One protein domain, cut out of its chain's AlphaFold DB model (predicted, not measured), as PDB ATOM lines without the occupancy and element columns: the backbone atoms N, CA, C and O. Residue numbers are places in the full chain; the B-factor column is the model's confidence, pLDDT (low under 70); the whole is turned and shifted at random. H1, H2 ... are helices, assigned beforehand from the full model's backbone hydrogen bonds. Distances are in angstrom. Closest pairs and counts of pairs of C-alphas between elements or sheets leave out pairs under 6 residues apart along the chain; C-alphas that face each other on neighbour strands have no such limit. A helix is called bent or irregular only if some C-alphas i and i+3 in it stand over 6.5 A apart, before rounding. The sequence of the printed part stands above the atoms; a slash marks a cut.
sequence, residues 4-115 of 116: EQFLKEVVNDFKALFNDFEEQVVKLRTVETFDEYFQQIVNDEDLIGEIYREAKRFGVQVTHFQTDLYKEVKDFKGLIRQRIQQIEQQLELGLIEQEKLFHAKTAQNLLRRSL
ATOM      1  N   GLU A   4     -26.301  30.137  -6.851       94.44
ATOM      2  CA  GLU A   4     -26.223  31.282  -5.941       94.44
ATOM      3  C   GLU A   4     -27.592  31.918  -5.679       94.44
ATOM      4  O   GLU A   4     -27.826  32.477  -4.608       94.44
ATOM      5  N   GLN A   5     -28.501  31.863  -6.655       95.12
ATOM      6  CA  GLN A   5     -29.867  32.342  -6.473       95.12
ATOM      7  C   GLN A   5     -30.671  31.360  -5.616       95.12
ATOM      8  O   GLN A   5     -31.327  31.792  -4.674       95.12
ATOM      9  N   PHE A   6     -30.545  30.060  -5.888       95.94
ATOM     10  CA  PHE A   6     -31.160  29.006  -5.081       95.94
ATOM     11  C   PHE A   6     -30.711  29.080  -3.613       95.94
ATOM     12  O   PHE A   6     -31.541  29.121  -2.710       95.94
ATOM     13  N   LEU A   7     -29.404  29.202  -3.362       96.25
ATOM     14  CA  LEU A   7     -28.867  29.348  -2.009       96.25
ATOM     15  C   LEU A   7     -29.459  30.572  -1.298       96.25
ATOM     16  O   LEU A   7     -29.827  30.482  -0.133       96.25
ATOM     17  N   LYS A   8     -29.600  31.710  -1.988       95.38
ATOM     18  CA  LYS A   8     -30.212  32.917  -1.406       95.38
ATOM     19  C   LYS A   8     -31.675  32.723  -1.018       95.38
ATOM     20  O   LYS A   8     -32.092  33.288  -0.009       95.38
ATOM     21  N   GLU A   9     -32.440  31.981  -1.812       94.88
ATOM     22  CA  GLU A   9     -33.836  31.651  -1.503       94.88
ATOM     23  C   GLU A   9     -33.894  30.805  -0.228       94.88
ATOM     24  O   GLU A   9     -34.510  31.227   0.749       94.88
ATOM     25  N   VAL A  10     -33.100  29.733  -0.160       94.94
ATOM     26  CA  VAL A  10     -33.018  28.881   1.038       94.94
ATOM     27  C   VAL A  10     -32.555  29.663   2.270       94.94
ATOM     28  O   VAL A  10     -33.096  29.490   3.356       94.94
ATOM     29  N   VAL A  11     -31.579  30.565   2.131       94.81
ATOM     30  CA  VAL A  11     -31.115  31.429   3.233       94.81
ATOM     31  C   VAL A  11     -32.239  32.323   3.762       94.81
ATOM     32  O   VAL A  11     -32.269  32.630   4.954       94.81
ATOM     33  N   ASN A  12     -33.147  32.789   2.904       93.25
ATOM     34  CA  ASN A  12     -34.285  33.592   3.345       93.25
ATOM     35  C   ASN A  12     -35.327  32.742   4.071       93.25
ATOM     36  O   ASN A  12     -35.798  33.174   5.122       93.25
ATOM     37  N   ASP A  13     -35.606  31.537   3.579       91.50
ATOM     38  CA  ASP A  13     -36.495  30.591   4.256       91.50
ATOM     39  C   ASP A  13     -35.929  30.197   5.625       91.50
ATOM     40  O   ASP A  13     -36.635  30.220   6.631       91.50
ATOM     41  N   PHE A  14     -34.616  29.973   5.710       92.69
ATOM     42  CA  PHE A  14     -33.951  29.651   6.968       92.69
ATOM     43  C   PHE A  14     -34.077  30.779   8.000       92.69
ATOM     44  O   PHE A  14     -34.249  30.516   9.185       92.69
ATOM     45  N   LYS A  15     -34.051  32.054   7.590       89.88
ATOM     46  CA  LYS A  15     -34.281  33.177   8.524       89.88
ATOM     47  C   LYS A  15     -35.676  33.161   9.135       89.88
ATOM     48  O   LYS A  15     -35.829  33.622  10.263       89.88
ATOM     49  N   ALA A  16     -36.677  32.654   8.416       91.50
ATOM     50  CA  ALA A  16     -38.033  32.550   8.942       91.50
ATOM     51  C   ALA A  16     -38.110  31.589  10.145       91.50
ATOM     52  O   ALA A  16     -38.974  31.761  11.003       91.50
ATOM     53  N   LEU A  17     -37.155  30.659  10.264       94.81
ATOM     54  CA  LEU A  17     -37.032  29.736  11.396       94.81
ATOM     55  C   LEU A  17     -36.520  30.403  12.686       94.81
ATOM     56  O   LEU A  17     -36.509  29.771  13.736       94.81
ATOM     57  N   PHE A  18     -36.133  31.685  12.658       96.88
ATOM     58  CA  PHE A  18     -35.622  32.377  13.846       96.88
ATOM     59  C   PHE A  18     -36.600  32.350  15.034       96.88
ATOM     60  O   PHE A  18     -36.179  32.157  16.173       96.88
ATOM     61  N   ASN A  19     -37.899  32.532  14.782       96.06
ATOM     62  CA  ASN A  19     -38.901  32.538  15.853       96.06
ATOM     63  C   ASN A  19     -39.062  31.153  16.491       96.06
ATOM     64  O   ASN A  19     -39.237  31.059  17.704       96.06
ATOM     65  N   ASP A  20     -38.982  30.099  15.676       96.31
ATOM     66  CA  ASP A  20     -38.996  28.720  16.159       96.31
ATOM     67  C   ASP A  20     -37.748  28.444  17.007       96.31
ATOM     68  O   ASP A  20     -37.859  28.012  18.149       96.31
ATOM     69  N   PHE A  21     -36.565  28.831  16.525       97.38
ATOM     70  CA  PHE A  21     -35.334  28.760  17.309       97.38
ATOM     71  C   PHE A  21     -35.435  29.496  18.657       97.38
ATOM     72  O   PHE A  21     -35.071  28.935  19.692       97.38
ATOM     73  N   GLU A  22     -35.940  30.736  18.679       97.31
ATOM     74  CA  GLU A  22     -36.115  31.490  19.928       97.31
ATOM     75  C   GLU A  22     -37.062  30.755  20.887       97.31
ATOM     76  O   GLU A  22     -36.792  30.673  22.087       97.31
ATOM     77  N   GLU A  23     -38.148  30.177  20.379       97.00
ATOM     78  CA  GLU A  23     -39.072  29.375  21.177       97.00
ATOM     79  C   GLU A  23     -38.406  28.119  21.749       97.00
ATOM     80  O   GLU A  23     -38.518  27.864  22.957       97.00
ATOM     81  N   GLN A  24     -37.654  27.390  20.929       97.06
ATOM     82  CA  GLN A  24     -36.928  26.194  21.341       97.06
ATOM     83  C   GLN A  24     -35.870  26.492  22.413       97.06
ATOM     84  O   GLN A  24     -35.786  25.774  23.412       97.06
ATOM     85  N   VAL A  25     -35.127  27.593  22.282       96.94
ATOM     86  CA  VAL A  25     -34.076  27.994  23.237       96.94
ATOM     87  C   VAL A  25     -34.649  28.589  24.524       96.94
ATOM     88  O   VAL A  25     -34.160  28.312  25.622       96.94
ATOM     89  N   VAL A  26     -35.667  29.446  24.426       96.38
ATOM     90  CA  VAL A  26     -36.130  30.260  25.562       96.38
ATOM     91  C   VAL A  26     -37.266  29.587  26.325       96.38
ATOM     92  O   VAL A  26     -37.262  29.608  27.564       96.38
ATOM     93  N   LYS A  27     -38.236  29.003  25.618       94.06
ATOM     94  CA  LYS A  27     -39.441  28.429  26.233       94.06
ATOM     95  C   LYS A  27     -39.317  26.927  26.432       94.06
ATOM     96  O   LYS A  27     -39.504  26.465  27.553       94.06
ATOM     97  N   LEU A  28     -39.005  26.189  25.366       95.88
ATOM     98  CA  LEU A  28     -39.056  24.723  25.377       95.88
ATOM     99  C   LEU A  28     -37.790  24.088  25.959       95.88
ATOM    100  O   LEU A  28     -37.867  23.007  26.534       95.88
ATOM    101  N   ARG A  29     -36.648  24.779  25.866       93.25
ATOM    102  CA  ARG A  29     -35.325  24.301  26.310       93.25
ATOM    103  C   ARG A  29     -34.903  22.996  25.636       93.25
ATOM    104  O   ARG A  29     -34.250  22.166  26.259       93.25
ATOM    105  N   THR A  30     -35.296  22.822  24.380       95.38
ATOM    106  CA  THR A  30     -34.988  21.633  23.572       95.38
ATOM    107  C   THR A  30     -33.689  21.767  22.791       95.38
ATOM    108  O   THR A  30     -33.177  20.764  22.310       95.38
ATOM    109  N   VAL A  31     -33.170  22.992  22.670       95.62
ATOM    110  CA  VAL A  31     -31.915  23.319  21.991       95.62
ATOM    111  C   VAL A  31     -31.150  24.357  22.806       95.62
ATOM    112  O   VAL A  31     -31.758  25.269  23.377       95.62
ATOM    113  N   GLU A  32     -29.822  24.245  22.854       94.94
ATOM    114  CA  GLU A  32     -28.952  25.193  23.555       94.94
ATOM    115  C   GLU A  32     -28.247  26.185  22.625       94.94
ATOM    116  O   GLU A  32     -28.069  27.344  23.013       94.94
ATOM    117  N   THR A  33     -27.848  25.766  21.419       96.75
ATOM    118  CA  THR A  33     -27.042  26.585  20.495       96.75
ATOM    119  C   THR A  33     -27.627  26.660  19.090       96.75
ATOM    120  O   THR A  33     -28.408  25.808  18.665       96.75
ATOM    121  N   PHE A  34     -27.231  27.688  18.334       96.12
ATOM    122  CA  PHE A  34     -27.549  27.765  16.907       96.12
ATOM    123  C   PHE A  34     -27.012  26.546  16.146       96.12
ATOM    124  O   PHE A  34     -27.692  26.031  15.264       96.12
ATOM    125  N   ASP A  35     -25.814  26.076  16.494       96.44
ATOM    126  CA  ASP A  35     -25.185  24.937  15.827       96.44
ATOM    127  C   ASP A  35     -25.992  23.654  16.037       96.44
ATOM    128  O   ASP A  35     -26.227  22.917  15.081       96.44
ATOM    129  N   GLU A  36     -26.477  23.414  17.256       96.06
ATOM    130  CA  GLU A  36     -27.369  22.293  17.554       96.06
ATOM    131  C   GLU A  36     -28.685  22.405  16.775       96.06
ATOM    132  O   GLU A  36     -29.081  21.446  16.114       96.06
ATOM    133  N   TYR A  37     -29.319  23.584  16.774       96.62
ATOM    134  CA  TYR A  37     -30.544  23.827  16.004       96.62
ATOM    135  C   TYR A  37     -30.335  23.552  14.514       96.62
ATOM    136  O   TYR A  37     -31.100  22.831  13.879       96.62
ATOM    137  N   PHE A  38     -29.258  24.099  13.949       96.56
ATOM    138  CA  PHE A  38     -28.910  23.909  12.552       96.56
ATOM    139  C   PHE A  38     -28.727  22.425  12.236       96.56
ATOM    140  O   PHE A  38     -29.260  21.959  11.232       96.56
ATOM    141  N   GLN A  39     -28.031  21.681  13.103       95.75
ATOM    142  CA  GLN A  39     -27.863  20.237  12.954       95.75
ATOM    143  C   GLN A  39     -29.194  19.482  13.005       95.75
ATOM    144  O   GLN A  39     -29.367  18.535  12.244       95.75
ATOM    145  N   GLN A  40     -30.149  19.890  13.840       94.94
ATOM    146  CA  GLN A  40     -31.480  19.278  13.840       94.94
ATOM    147  C   GLN A  40     -32.190  19.492  12.496       94.94
ATOM    148  O   GLN A  40     -32.632  18.521  11.890       94.94
ATOM    149  N   ILE A  41     -32.195  20.721  11.969       94.94
ATOM    150  CA  ILE A  41     -32.849  21.048  10.689       94.94
ATOM    151  C   ILE A  41     -32.208  20.320   9.500       94.94
ATOM    152  O   ILE A  41     -32.908  19.793   8.643       94.94
ATOM    153  N   VAL A  42     -30.876  20.277   9.420       94.69
ATOM    154  CA  VAL A  42     -30.168  19.642   8.287       94.69
ATOM    155  C   VAL A  42     -30.179  18.112   8.329       94.69
ATOM    156  O   VAL A  42     -29.867  17.480   7.321       94.69
ATOM    157  N   ASN A  43     -30.521  17.518   9.474       93.44
ATOM    158  CA  ASN A  43     -30.700  16.073   9.618       93.44
ATOM    159  C   ASN A  43     -32.174  15.645   9.509       93.44
ATOM    160  O   ASN A  43     -32.444  14.450   9.404       93.44
ATOM    161  N   ASP A  44     -33.110  16.594   9.509       93.12
ATOM    162  CA  ASP A  44     -34.532  16.348   9.300       93.12
ATOM    163  C   ASP A  44     -34.840  16.271   7.795       93.12
ATOM    164  O   ASP A  44     -34.886  17.278   7.082       93.12
ATOM    165  N   GLU A  45     -35.023  15.045   7.294       89.00
ATOM    166  CA  GLU A  45     -35.287  14.789   5.874       89.00
ATOM    167  C   GLU A  45     -36.615  15.400   5.397       89.00
ATOM    168  O   GLU A  45     -36.700  15.803   4.232       89.00
ATOM    169  N   ASP A  46     -37.608  15.545   6.279       90.38
ATOM    170  CA  ASP A  46     -38.895  16.150   5.933       90.38
ATOM    171  C   ASP A  46     -38.750  17.664   5.718       90.38
ATOM    172  O   ASP A  46     -39.395  18.231   4.835       90.38
ATOM    173  N   LEU A  47     -37.859  18.319   6.469       86.81
ATOM    174  CA  LEU A  47     -37.611  19.759   6.349       86.81
ATOM    175  C   LEU A  47     -36.638  20.119   5.219       86.81
ATOM    176  O   LEU A  47     -36.865  21.088   4.493       86.81
ATOM    177  N   ILE A  48     -35.539  19.373   5.057       92.94
ATOM    178  CA  ILE A  48     -34.438  19.759   4.153       92.94
ATOM    179  C   ILE A  48     -34.322  18.867   2.903       92.94
ATOM    180  O   ILE A  48     -33.571  19.181   1.973       92.94
ATOM    181  N   GLY A  49     -35.046  17.747   2.832       92.50
ATOM    182  CA  GLY A  49     -34.861  16.735   1.787       92.50
ATOM    183  C   GLY A  49     -35.130  17.247   0.368       92.50
ATOM    184  O   GLY A  49     -34.418  16.898  -0.579       92.50
ATOM    185  N   GLU A  50     -36.125  18.119   0.187       93.12
ATOM    186  CA  GLU A  50     -36.384  18.787  -1.099       93.12
ATOM    187  C   GLU A  50     -35.254  19.733  -1.500       93.12
ATOM    188  O   GLU A  50     -34.775  19.673  -2.636       93.12
ATOM    189  N   ILE A  51     -34.749  20.512  -0.546       94.50
ATOM    190  CA  ILE A  51     -33.624  21.430  -0.736       94.50
ATOM    191  C   ILE A  51     -32.374  20.650  -1.172       94.50
ATOM    192  O   ILE A  51     -31.687  21.045  -2.112       94.50
ATOM    193  N   TYR A  52     -32.090  19.494  -0.566       95.81
ATOM    194  CA  TYR A  52     -30.947  18.660  -0.963       95.81
ATOM    195  C   TYR A  52     -31.093  18.034  -2.340       95.81
ATOM    196  O   TYR A  52     -30.105  17.910  -3.070       95.81
ATOM    197  N   ARG A  53     -32.308  17.631  -2.720       95.12
ATOM    198  CA  ARG A  53     -32.570  17.144  -4.079       95.12
ATOM    199  C   ARG A  53     -32.335  18.247  -5.105       95.12
ATOM    200  O   ARG A  53     -31.721  17.971  -6.134       95.12
ATOM    201  N   GLU A  54     -32.749  19.473  -4.809       94.75
ATOM    202  CA  GLU A  54     -32.518  20.623  -5.684       94.75
ATOM    203  C   GLU A  54     -31.029  21.003  -5.749       94.75
ATOM    204  O   GLU A  54     -30.483  21.130  -6.842       94.75
ATOM    205  N   ALA A  55     -30.313  21.042  -4.620       94.69
ATOM    206  CA  ALA A  55     -28.866  21.281  -4.589       94.69
ATOM    207  C   ALA A  55     -28.087  20.281  -5.470       94.69
ATOM    208  O   ALA A  55     -27.193  20.665  -6.230       94.69
ATOM    209  N   LYS A  56     -28.476  18.998  -5.444       95.06
ATOM    210  CA  LYS A  56     -27.890  17.963  -6.311       95.06
ATOM    211  C   LYS A  56     -28.143  18.219  -7.802       95.06
ATOM    212  O   LYS A  56     -27.280  17.882  -8.609       95.06
ATOM    213  N   ARG A  57     -29.274  18.826  -8.192       95.50
ATOM    214  CA  ARG A  57     -29.562  19.188  -9.600       95.50
ATOM    215  C   ARG A  57     -28.619  20.269 -10.127       95.50
ATOM    216  O   ARG A  57     -28.324  20.277 -11.317       95.50
ATOM    217  N   PHE A  58     -28.089  21.111  -9.243       94.62
ATOM    218  CA  PHE A  58     -27.020  22.062  -9.555       94.62
ATOM    219  C   PHE A  58     -25.615  21.433  -9.576       94.62
ATOM    220  O   PHE A  58     -24.637  22.137  -9.811       94.62
ATOM    221  N   GLY A  59     -25.488  20.121  -9.342       95.25
ATOM    222  CA  GLY A  59     -24.200  19.425  -9.283       95.25
ATOM    223  C   GLY A  59     -23.443  19.616  -7.964       95.25
ATOM    224  O   GLY A  59     -22.263  19.274  -7.886       95.25
ATOM    225  N   VAL A  60     -24.100  20.142  -6.925       95.81
ATOM    226  CA  VAL A  60     -23.486  20.411  -5.620       95.81
ATOM    227  C   VAL A  60     -23.671  19.214  -4.688       95.81
ATOM    228  O   VAL A  60     -24.759  18.646  -4.566       95.81
ATOM    229  N   GLN A  61     -22.592  18.808  -4.015       95.88
ATOM    230  CA  GLN A  61     -22.659  17.773  -2.984       95.88
ATOM    231  C   GLN A  61     -23.379  18.308  -1.742       95.88
ATOM    232  O   GLN A  61     -23.166  19.451  -1.347       95.88
ATOM    233  N   VAL A  62     -24.180  17.469  -1.078       93.69
ATOM    234  CA  VAL A  62     -24.966  17.873   0.106       93.69
ATOM    235  C   VAL A  62     -24.087  18.472   1.204       93.69
ATOM    236  O   VAL A  62     -24.430  19.505   1.761       93.69
ATOM    237  N   THR A  63     -22.924  17.880   1.465       95.25
ATOM    238  CA  THR A  63     -21.963  18.378   2.462       95.25
ATOM    239  C   THR A  63     -21.420  19.767   2.113       95.25
ATOM    240  O   THR A  63     -21.252  20.614   2.991       95.25
ATOM    241  N   HIS A  64     -21.184  20.028   0.824       96.69
ATOM    242  CA  HIS A  64     -20.777  21.344   0.333       96.69
ATOM    243  C   HIS A  64     -21.908  22.360   0.517       96.69
ATOM    244  O   HIS A  64     -21.689  23.423   1.088       96.69
ATOM    245  N   PHE A  65     -23.130  21.993   0.128       96.56
ATOM    246  CA  PHE A  65     -24.306  22.836   0.307       96.56
ATOM    247  C   PHE A  65     -24.580  23.160   1.784       96.56
ATOM    248  O   PHE A  65     -24.801  24.316   2.120       96.56
ATOM    249  N   GLN A  66     -24.512  22.173   2.684       96.50
ATOM    250  CA  GLN A  66     -24.643  22.384   4.132       96.50
ATOM    251  C   GLN A  66     -23.609  23.388   4.650       96.50
ATOM    252  O   GLN A  66     -23.939  24.258   5.452       96.50
ATOM    253  N   THR A  67     -22.368  23.289   4.168       97.25
ATOM    254  CA  THR A  67     -21.283  24.203   4.541       97.25
ATOM    255  C   THR A  67     -21.554  25.627   4.053       97.25
ATOM    256  O   THR A  67     -21.345  26.581   4.804       97.25
ATOM    257  N   ASP A  68     -22.013  25.783   2.813       97.25
ATOM    258  CA  ASP A  68     -22.367  27.087   2.249       97.25
ATOM    259  C   ASP A  68     -23.567  27.704   2.967       97.25
ATOM    260  O   ASP A  68     -23.513  28.861   3.381       97.25
ATOM    261  N   LEU A  69     -24.616  26.910   3.186       96.44
ATOM    262  CA  LEU A  69     -25.808  27.333   3.907       96.44
ATOM    263  C   LEU A  69     -25.444  27.789   5.320       96.44
ATOM    264  O   LEU A  69     -25.793  28.904   5.698       96.44
ATOM    265  N   TYR A  70     -24.685  26.982   6.068       96.88
ATOM    266  CA  TYR A  70     -24.257  27.317   7.427       96.88
ATOM    267  C   TYR A  70     -23.530  28.666   7.487       96.88
ATOM    268  O   TYR A  70     -23.833  29.489   8.346       96.88
ATOM    269  N   LYS A  71     -22.607  28.938   6.553       95.88
ATOM    270  CA  LYS A  71     -21.889  30.225   6.496       95.88
ATOM    271  C   LYS A  71     -22.829  31.413   6.290       95.88
ATOM    272  O   LYS A  71     -22.615  32.460   6.893       95.88
ATOM    273  N   GLU A  72     -23.849  31.254   5.454       95.56
ATOM    274  CA  GLU A  72     -24.800  32.323   5.131       95.56
ATOM    275  C   GLU A  72     -25.859  32.544   6.219       95.56
ATOM    276  O   GLU A  72     -26.344  33.668   6.392       95.56
ATOM    277  N   VAL A  73     -26.229  31.486   6.952       95.38
ATOM    278  CA  VAL A  73     -27.289  31.533   7.971       95.38
ATOM    279  C   VAL A  73     -26.778  31.603   9.402       95.38
ATOM    280  O   VAL A  73     -27.606  31.763  10.294       95.38
ATOM    281  N   LYS A  74     -25.462  31.508   9.648       94.25
ATOM    282  CA  LYS A  74     -24.901  31.530  11.007       94.25
ATOM    283  C   LYS A  74     -25.462  32.691  11.830       94.25
ATOM    284  O   LYS A  74     -25.569  33.824  11.349       94.25
ATOM    285  N   ASP A  75     -25.860  32.385  13.063       90.69
ATOM    286  CA  ASP A  75     -26.536  33.301  13.989       90.69
ATOM    287  C   ASP A  75     -27.824  33.925  13.407       90.69
ATOM    288  O   ASP A  75     -28.172  35.071  13.720       90.69
ATOM    289  N   PHE A  76     -28.503  33.216  12.499       93.88
ATOM    290  CA  PHE A  76     -29.610  33.722  11.679       93.88
ATOM    291  C   PHE A  76     -29.272  35.044  10.975       93.88
ATOM    292  O   PHE A  76     -30.080  35.972  10.934       93.88
ATOM    293  N   LYS A  77     -28.045  35.170  10.457       91.50
ATOM    294  CA  LYS A  77     -27.528  36.408   9.852       91.50
ATOM    295  C   LYS A  77     -27.597  37.613  10.809       91.50
ATOM    296  O   LYS A  77     -27.860  38.741  10.398       91.50
ATOM    297  N   GLY A  78     -27.362  37.369  12.099       93.50
ATOM    298  CA  GLY A  78     -27.316  38.388  13.149       93.50
ATOM    299  C   GLY A  78     -28.640  38.652  13.870       93.50
ATOM    300  O   GLY A  78     -28.648  39.465  14.798       93.50
ATOM    301  N   LEU A  79     -29.736  37.966  13.521       95.75
ATOM    302  CA  LEU A  79     -31.036  38.150  14.184       95.75
ATOM    303  C   LEU A  79     -30.983  37.830  15.685       95.75
ATOM    304  O   LEU A  79     -31.578  38.557  16.479       95.75
ATOM    305  N   ILE A  80     -30.188  36.834  16.102       96.31
ATOM    306  CA  ILE A  80     -29.981  36.528  17.530       96.31
ATOM    307  C   ILE A  80     -29.414  37.754  18.266       96.31
ATOM    308  O   ILE A  80     -29.916  38.155  19.316       96.31
ATOM    309  N   ARG A  81     -28.394  38.405  17.689       96.81
ATOM    310  CA  ARG A  81     -27.749  39.594  18.277       96.81
ATOM    311  C   ARG A  81     -28.700  40.783  18.322       96.81
ATOM    312  O   ARG A  81     -28.778  41.461  19.345       96.81
ATOM    313  N   GLN A  82     -29.452  41.000  17.244       97.06
ATOM    314  CA  GLN A  82     -30.474  42.041  17.187       97.06
ATOM    315  C   GLN A  82     -31.530  41.837  18.280       97.06
ATOM    316  O   GLN A  82     -31.908  42.790  18.959       97.06
ATOM    317  N   ARG A  83     -31.968  40.595  18.501       97.31
ATOM    318  CA  ARG A  83     -32.947  40.267  19.538       97.31
ATOM    319  C   ARG A  83     -32.413  40.500  20.950       97.31
ATOM    320  O   ARG A  83     -33.108  41.095  21.769       97.31
ATOM    321  N   ILE A  84     -31.168  40.108  21.223       97.56
ATOM    322  CA  ILE A  84     -30.485  40.393  22.496       97.56
ATOM    323  C   ILE A  84     -30.456  41.901  22.770       97.56
ATOM    324  O   ILE A  84     -30.785  42.321  23.880       97.56
ATOM    325  N   GLN A  85     -30.106  42.704  21.760       97.62
ATOM    326  CA  GLN A  85     -30.047  44.162  21.870       97.62
ATOM    327  C   GLN A  85     -31.431  44.782  22.108       97.62
ATOM    328  O   GLN A  85     -31.559  45.704  22.907       97.62
ATOM    329  N   GLN A  86     -32.479  44.267  21.461       97.12
ATOM    330  CA  GLN A  86     -33.853  44.714  21.709       97.12
ATOM    331  C   GLN A  86     -34.274  44.474  23.161       97.12
ATOM    332  O   GLN A  86     -34.838  45.368  23.787       97.12
ATOM    333  N   ILE A  87     -33.982  43.289  23.710       96.38
ATOM    334  CA  ILE A  87     -34.292  42.975  25.112       96.38
ATOM    335  C   ILE A  87     -33.491  43.886  26.052       96.38
ATOM    336  O   ILE A  87     -34.040  44.401  27.022       96.38
ATOM    337  N   GLU A  88     -32.212  44.121  25.753       96.44
ATOM    338  CA  GLU A  88     -31.337  45.014  26.524       96.44
ATOM    339  C   GLU A  88     -31.892  46.441  26.590       96.44
ATOM    340  O   GLU A  88     -32.101  46.969  27.679       96.44
ATOM    341  N   GLN A  89     -32.253  47.017  25.442       97.25
ATOM    342  CA  GLN A  89     -32.853  48.350  25.371       97.25
ATOM    343  C   GLN A  89     -34.180  48.431  26.131       97.25
ATOM    344  O   GLN A  89     -34.434  49.404  26.836       97.25
ATOM    345  N   GLN A  90     -35.034  47.410  26.025       96.06
ATOM    346  CA  GLN A  90     -36.301  47.370  26.760       96.06
ATOM    347  C   GLN A  90     -36.093  47.301  28.281       96.06
ATOM    348  O   GLN A  90     -36.867  47.902  29.027       96.06
ATOM    349  N   LEU A  91     -35.052  46.598  28.740       93.81
ATOM    350  CA  LEU A  91     -34.670  46.540  30.152       93.81
ATOM    351  C   LEU A  91     -34.129  47.888  30.647       93.81
ATOM    352  O   LEU A  91     -34.550  48.347  31.707       93.81
ATOM    353  N   GLU A  92     -33.232  48.527  29.893       94.56
ATOM    354  CA  GLU A  92     -32.633  49.825  30.243       94.56
ATOM    355  C   GLU A  92     -33.665  50.952  30.296       94.56
ATOM    356  O   GLU A  92     -33.651  51.773  31.211       94.56
ATOM    357  N   LEU A  93     -34.596  50.965  29.340       96.00
ATOM    358  CA  LEU A  93     -35.675  51.948  29.266       96.00
ATOM    359  C   LEU A  93     -36.820  51.668  30.254       96.00
ATOM    360  O   LEU A  93     -37.776  52.440  30.306       96.00
ATOM    361  N   GLY A  94     -36.764  50.569  31.017       92.94
ATOM    362  CA  GLY A  94     -37.822  50.191  31.958       92.94
ATOM    363  C   GLY A  94     -39.160  49.865  31.284       92.94
ATOM    364  O   GLY A  94     -40.210  50.023  31.897       92.94
ATOM    365  N   LEU A  95     -39.135  49.421  30.023       93.12
ATOM    366  CA  LEU A  95     -40.333  49.113  29.227       93.12
ATOM    367  C   LEU A  95     -40.922  47.727  29.532       93.12
ATOM    368  O   LEU A  95     -41.972  47.370  29.002       93.12
ATOM    369  N   ILE A  96     -40.239  46.932  30.357       90.75
ATOM    370  CA  ILE A  96     -40.668  45.596  30.770       90.75
ATOM    371  C   ILE A  96     -41.280  45.678  32.167       90.75
ATOM    372  O   ILE A  96     -40.636  46.132  33.112       90.75
ATOM    373  N   GLU A  97     -42.512  45.188  32.297       91.06
ATOM    374  CA  GLU A  97     -43.220  45.079  33.575       91.06
ATOM    375  C   GLU A  97     -42.407  44.277  34.601       91.06
ATOM    376  O   GLU A  97     -41.752  43.286  34.263       91.06
ATOM    377  N   GLN A  98     -42.486  44.671  35.875       88.31
ATOM    378  CA  GLN A  98     -41.661  44.102  36.945       88.31
ATOM    379  C   GLN A  98     -41.766  42.569  37.041       88.31
ATOM    380  O   GLN A  98     -40.757  41.888  37.220       88.31
ATOM    381  N   GLU A  99     -42.968  42.024  36.850       91.44
ATOM    382  CA  GLU A  99     -43.255  40.582  36.850       91.44
ATOM    383  C   GLU A  99     -42.600  39.811  35.687       91.44
ATOM    384  O   GLU A  99     -42.319  38.620  35.807       91.44
ATOM    385  N   LYS A 100     -42.275  40.488  34.578       93.06
ATOM    386  CA  LYS A 100     -41.641  39.902  33.383       93.06
ATOM    387  C   LYS A 100     -40.126  40.105  33.336       93.06
ATOM    388  O   LYS A 100     -39.461  39.488  32.503       93.06
ATOM    389  N   LEU A 101     -39.554  40.914  34.234       92.69
ATOM    390  CA  LEU A 101     -38.118  41.228  34.243       92.69
ATOM    391  C   LEU A 101     -37.235  39.985  34.351       92.69
ATOM    392  O   LEU A 101     -36.225  39.888  33.653       92.69
ATOM    393  N   PHE A 102     -37.603  39.040  35.221       93.81
ATOM    394  CA  PHE A 102     -36.852  37.795  35.374       93.81
ATOM    395  C   PHE A 102     -36.823  37.018  34.055       93.81
ATOM    396  O   PHE A 102     -35.748  36.691  33.561       93.81
ATOM    397  N   HIS A 103     -37.987  36.822  33.430       93.81
ATOM    398  CA  HIS A 103     -38.106  36.117  32.154       93.81
ATOM    399  C   HIS A 103     -37.318  36.795  31.031       93.81
ATOM    400  O   HIS A 103     -36.613  36.109  30.295       93.81
ATOM    401  N   ALA A 104     -37.377  38.124  30.927       94.38
ATOM    402  CA  ALA A 104     -36.630  38.874  29.920       94.38
ATOM    403  C   ALA A 104     -35.110  38.720  30.087       94.38
ATOM    404  O   ALA A 104     -34.408  38.419  29.122       94.38
ATOM    405  N   LYS A 105     -34.596  38.843  31.319       96.31
ATOM    406  CA  LYS A 105     -33.169  38.626  31.618       96.31
ATOM    407  C   LYS A 105     -32.743  37.187  31.339       96.31
ATOM    408  O   LYS A 105     -31.674  36.951  30.780       96.31
ATOM    409  N   THR A 106     -33.580  36.217  31.699       96.00
ATOM    410  CA  THR A 106     -33.330  34.804  31.406       96.00
ATOM    411  C   THR A 106     -33.284  34.550  29.901       96.00
ATOM    412  O   THR A 106     -32.332  33.929  29.440       96.00
ATOM    413  N   ALA A 107     -34.248  35.063  29.133       95.88
ATOM    414  CA  ALA A 107     -34.274  34.947  27.676       95.88
ATOM    415  C   ALA A 107     -33.016  35.553  27.038       95.88
ATOM    416  O   ALA A 107     -32.348  34.892  26.246       95.88
ATOM    417  N   GLN A 108     -32.635  36.766  27.455       97.31
ATOM    418  CA  GLN A 108     -31.415  37.426  26.990       97.31
ATOM    419  C   GLN A 108     -30.171  36.561  27.237       97.31
ATOM    420  O   GLN A 108     -29.356  36.379  26.335       97.31
ATOM    421  N   ASN A 109     -30.026  36.010  28.444       96.94
ATOM    422  CA  ASN A 109     -28.879  35.174  28.797       96.94
ATOM    423  C   ASN A 109     -28.811  33.891  27.962       96.94
ATOM    424  O   ASN A 109     -27.720  33.461  27.598       96.94
ATOM    425  N   LEU A 110     -29.952  33.285  27.642       97.12
ATOM    426  CA  LEU A 110     -29.993  32.063  26.835       97.12
ATOM    427  C   LEU A 110     -29.643  32.332  25.384       97.12
ATOM    428  O   LEU A 110     -28.798  31.637  24.839       97.12
ATOM    429  N   LEU A 111     -30.202  33.393  24.803       97.06
ATOM    430  CA  LEU A 111     -29.843  33.822  23.454       97.06
ATOM    431  C   LEU A 111     -28.359  34.212  23.356       97.06
ATOM    432  O   LEU A 111     -27.719  33.977  22.339       97.06
ATOM    433  N   ARG A 112     -27.770  34.788  24.417       97.31
ATOM    434  CA  ARG A 112     -26.317  35.038  24.466       97.31
ATOM    435  C   ARG A 112     -25.520  33.736  24.480       97.31
ATOM    436  O   ARG A 112     -24.511  33.651  23.789       97.31
ATOM    437  N   ARG A 113     -25.955  32.742  25.258       95.56
ATOM    438  CA  ARG A 113     -25.309  31.422  25.311       95.56
ATOM    439  C   ARG A 113     -25.430  30.666  23.995       95.56
ATOM    440  O   ARG A 113     -24.488  29.979  23.632       95.56
ATOM    441  N   SER A 114     -26.530  30.835  23.268       96.25
ATOM    442  CA  SER A 114     -26.770  30.105  22.025       96.25
ATOM    443  C   SER A 114     -25.883  30.537  20.851       96.25
ATOM    444  O   SER A 114     -25.920  29.898  19.803       96.25
ATOM    445  N   LEU A 115     -25.128  31.630  21.010       93.94
ATOM    446  CA  LEU A 115     -24.085  32.083  20.082       93.94
ATOM    447  C   LEU A 115     -22.730  31.378  20.297       93.94
ATOM    448  O   LEU A 115     -21.813  31.608  19.506       93.94
TER     449      LEU A 115
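AT A GLANCE: This is residues 4 to 115 of the 116 residues of an uncharacterized protein of Bacillus alcalophilus ATCC 27647 = CGMCC 1.3604 (UniProt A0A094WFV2). In this rod of helices the bent H5 runs along most of the length, H6 folds back on its second arm, and H1 and H4 pack on its first. The printed part has 112 residues with six named helices, all helix. It is only just loose, close to compact, with radius of gyration of the C-alphas 16.4 A and spans of 55, 25 and 17 A.

HOW THE PARTS SIT: H1, residues 4 to 16, touches arm H5a, residues 62 to 72, with residues 7 to 11 alone. H2, residues 18 to 28, and H3, residues 34 to 43, are close but not clearly touching. H4, residues 45 to 57, touches H5a with residues 52 to 56 alone. H5b, residues 75 to 92, and H6, residues 98 to 113, form a hairpin; C-alphas 84 and 108 are closest, 5.5 A. Every O i to N i+4 pair is within hydrogen-bond range in H1, H3 and H5a.

IN THESE COORDINATES: H1 begins at C-alpha 4, (-26.223, 31.282, -5.941). One helix by its hydrogen bonds, H5 is bent: C-alphas 72 and 75 are 9.1 A apart.

THE WHOLE: The printed part has no cut; no printed residue is under pLDDT 70.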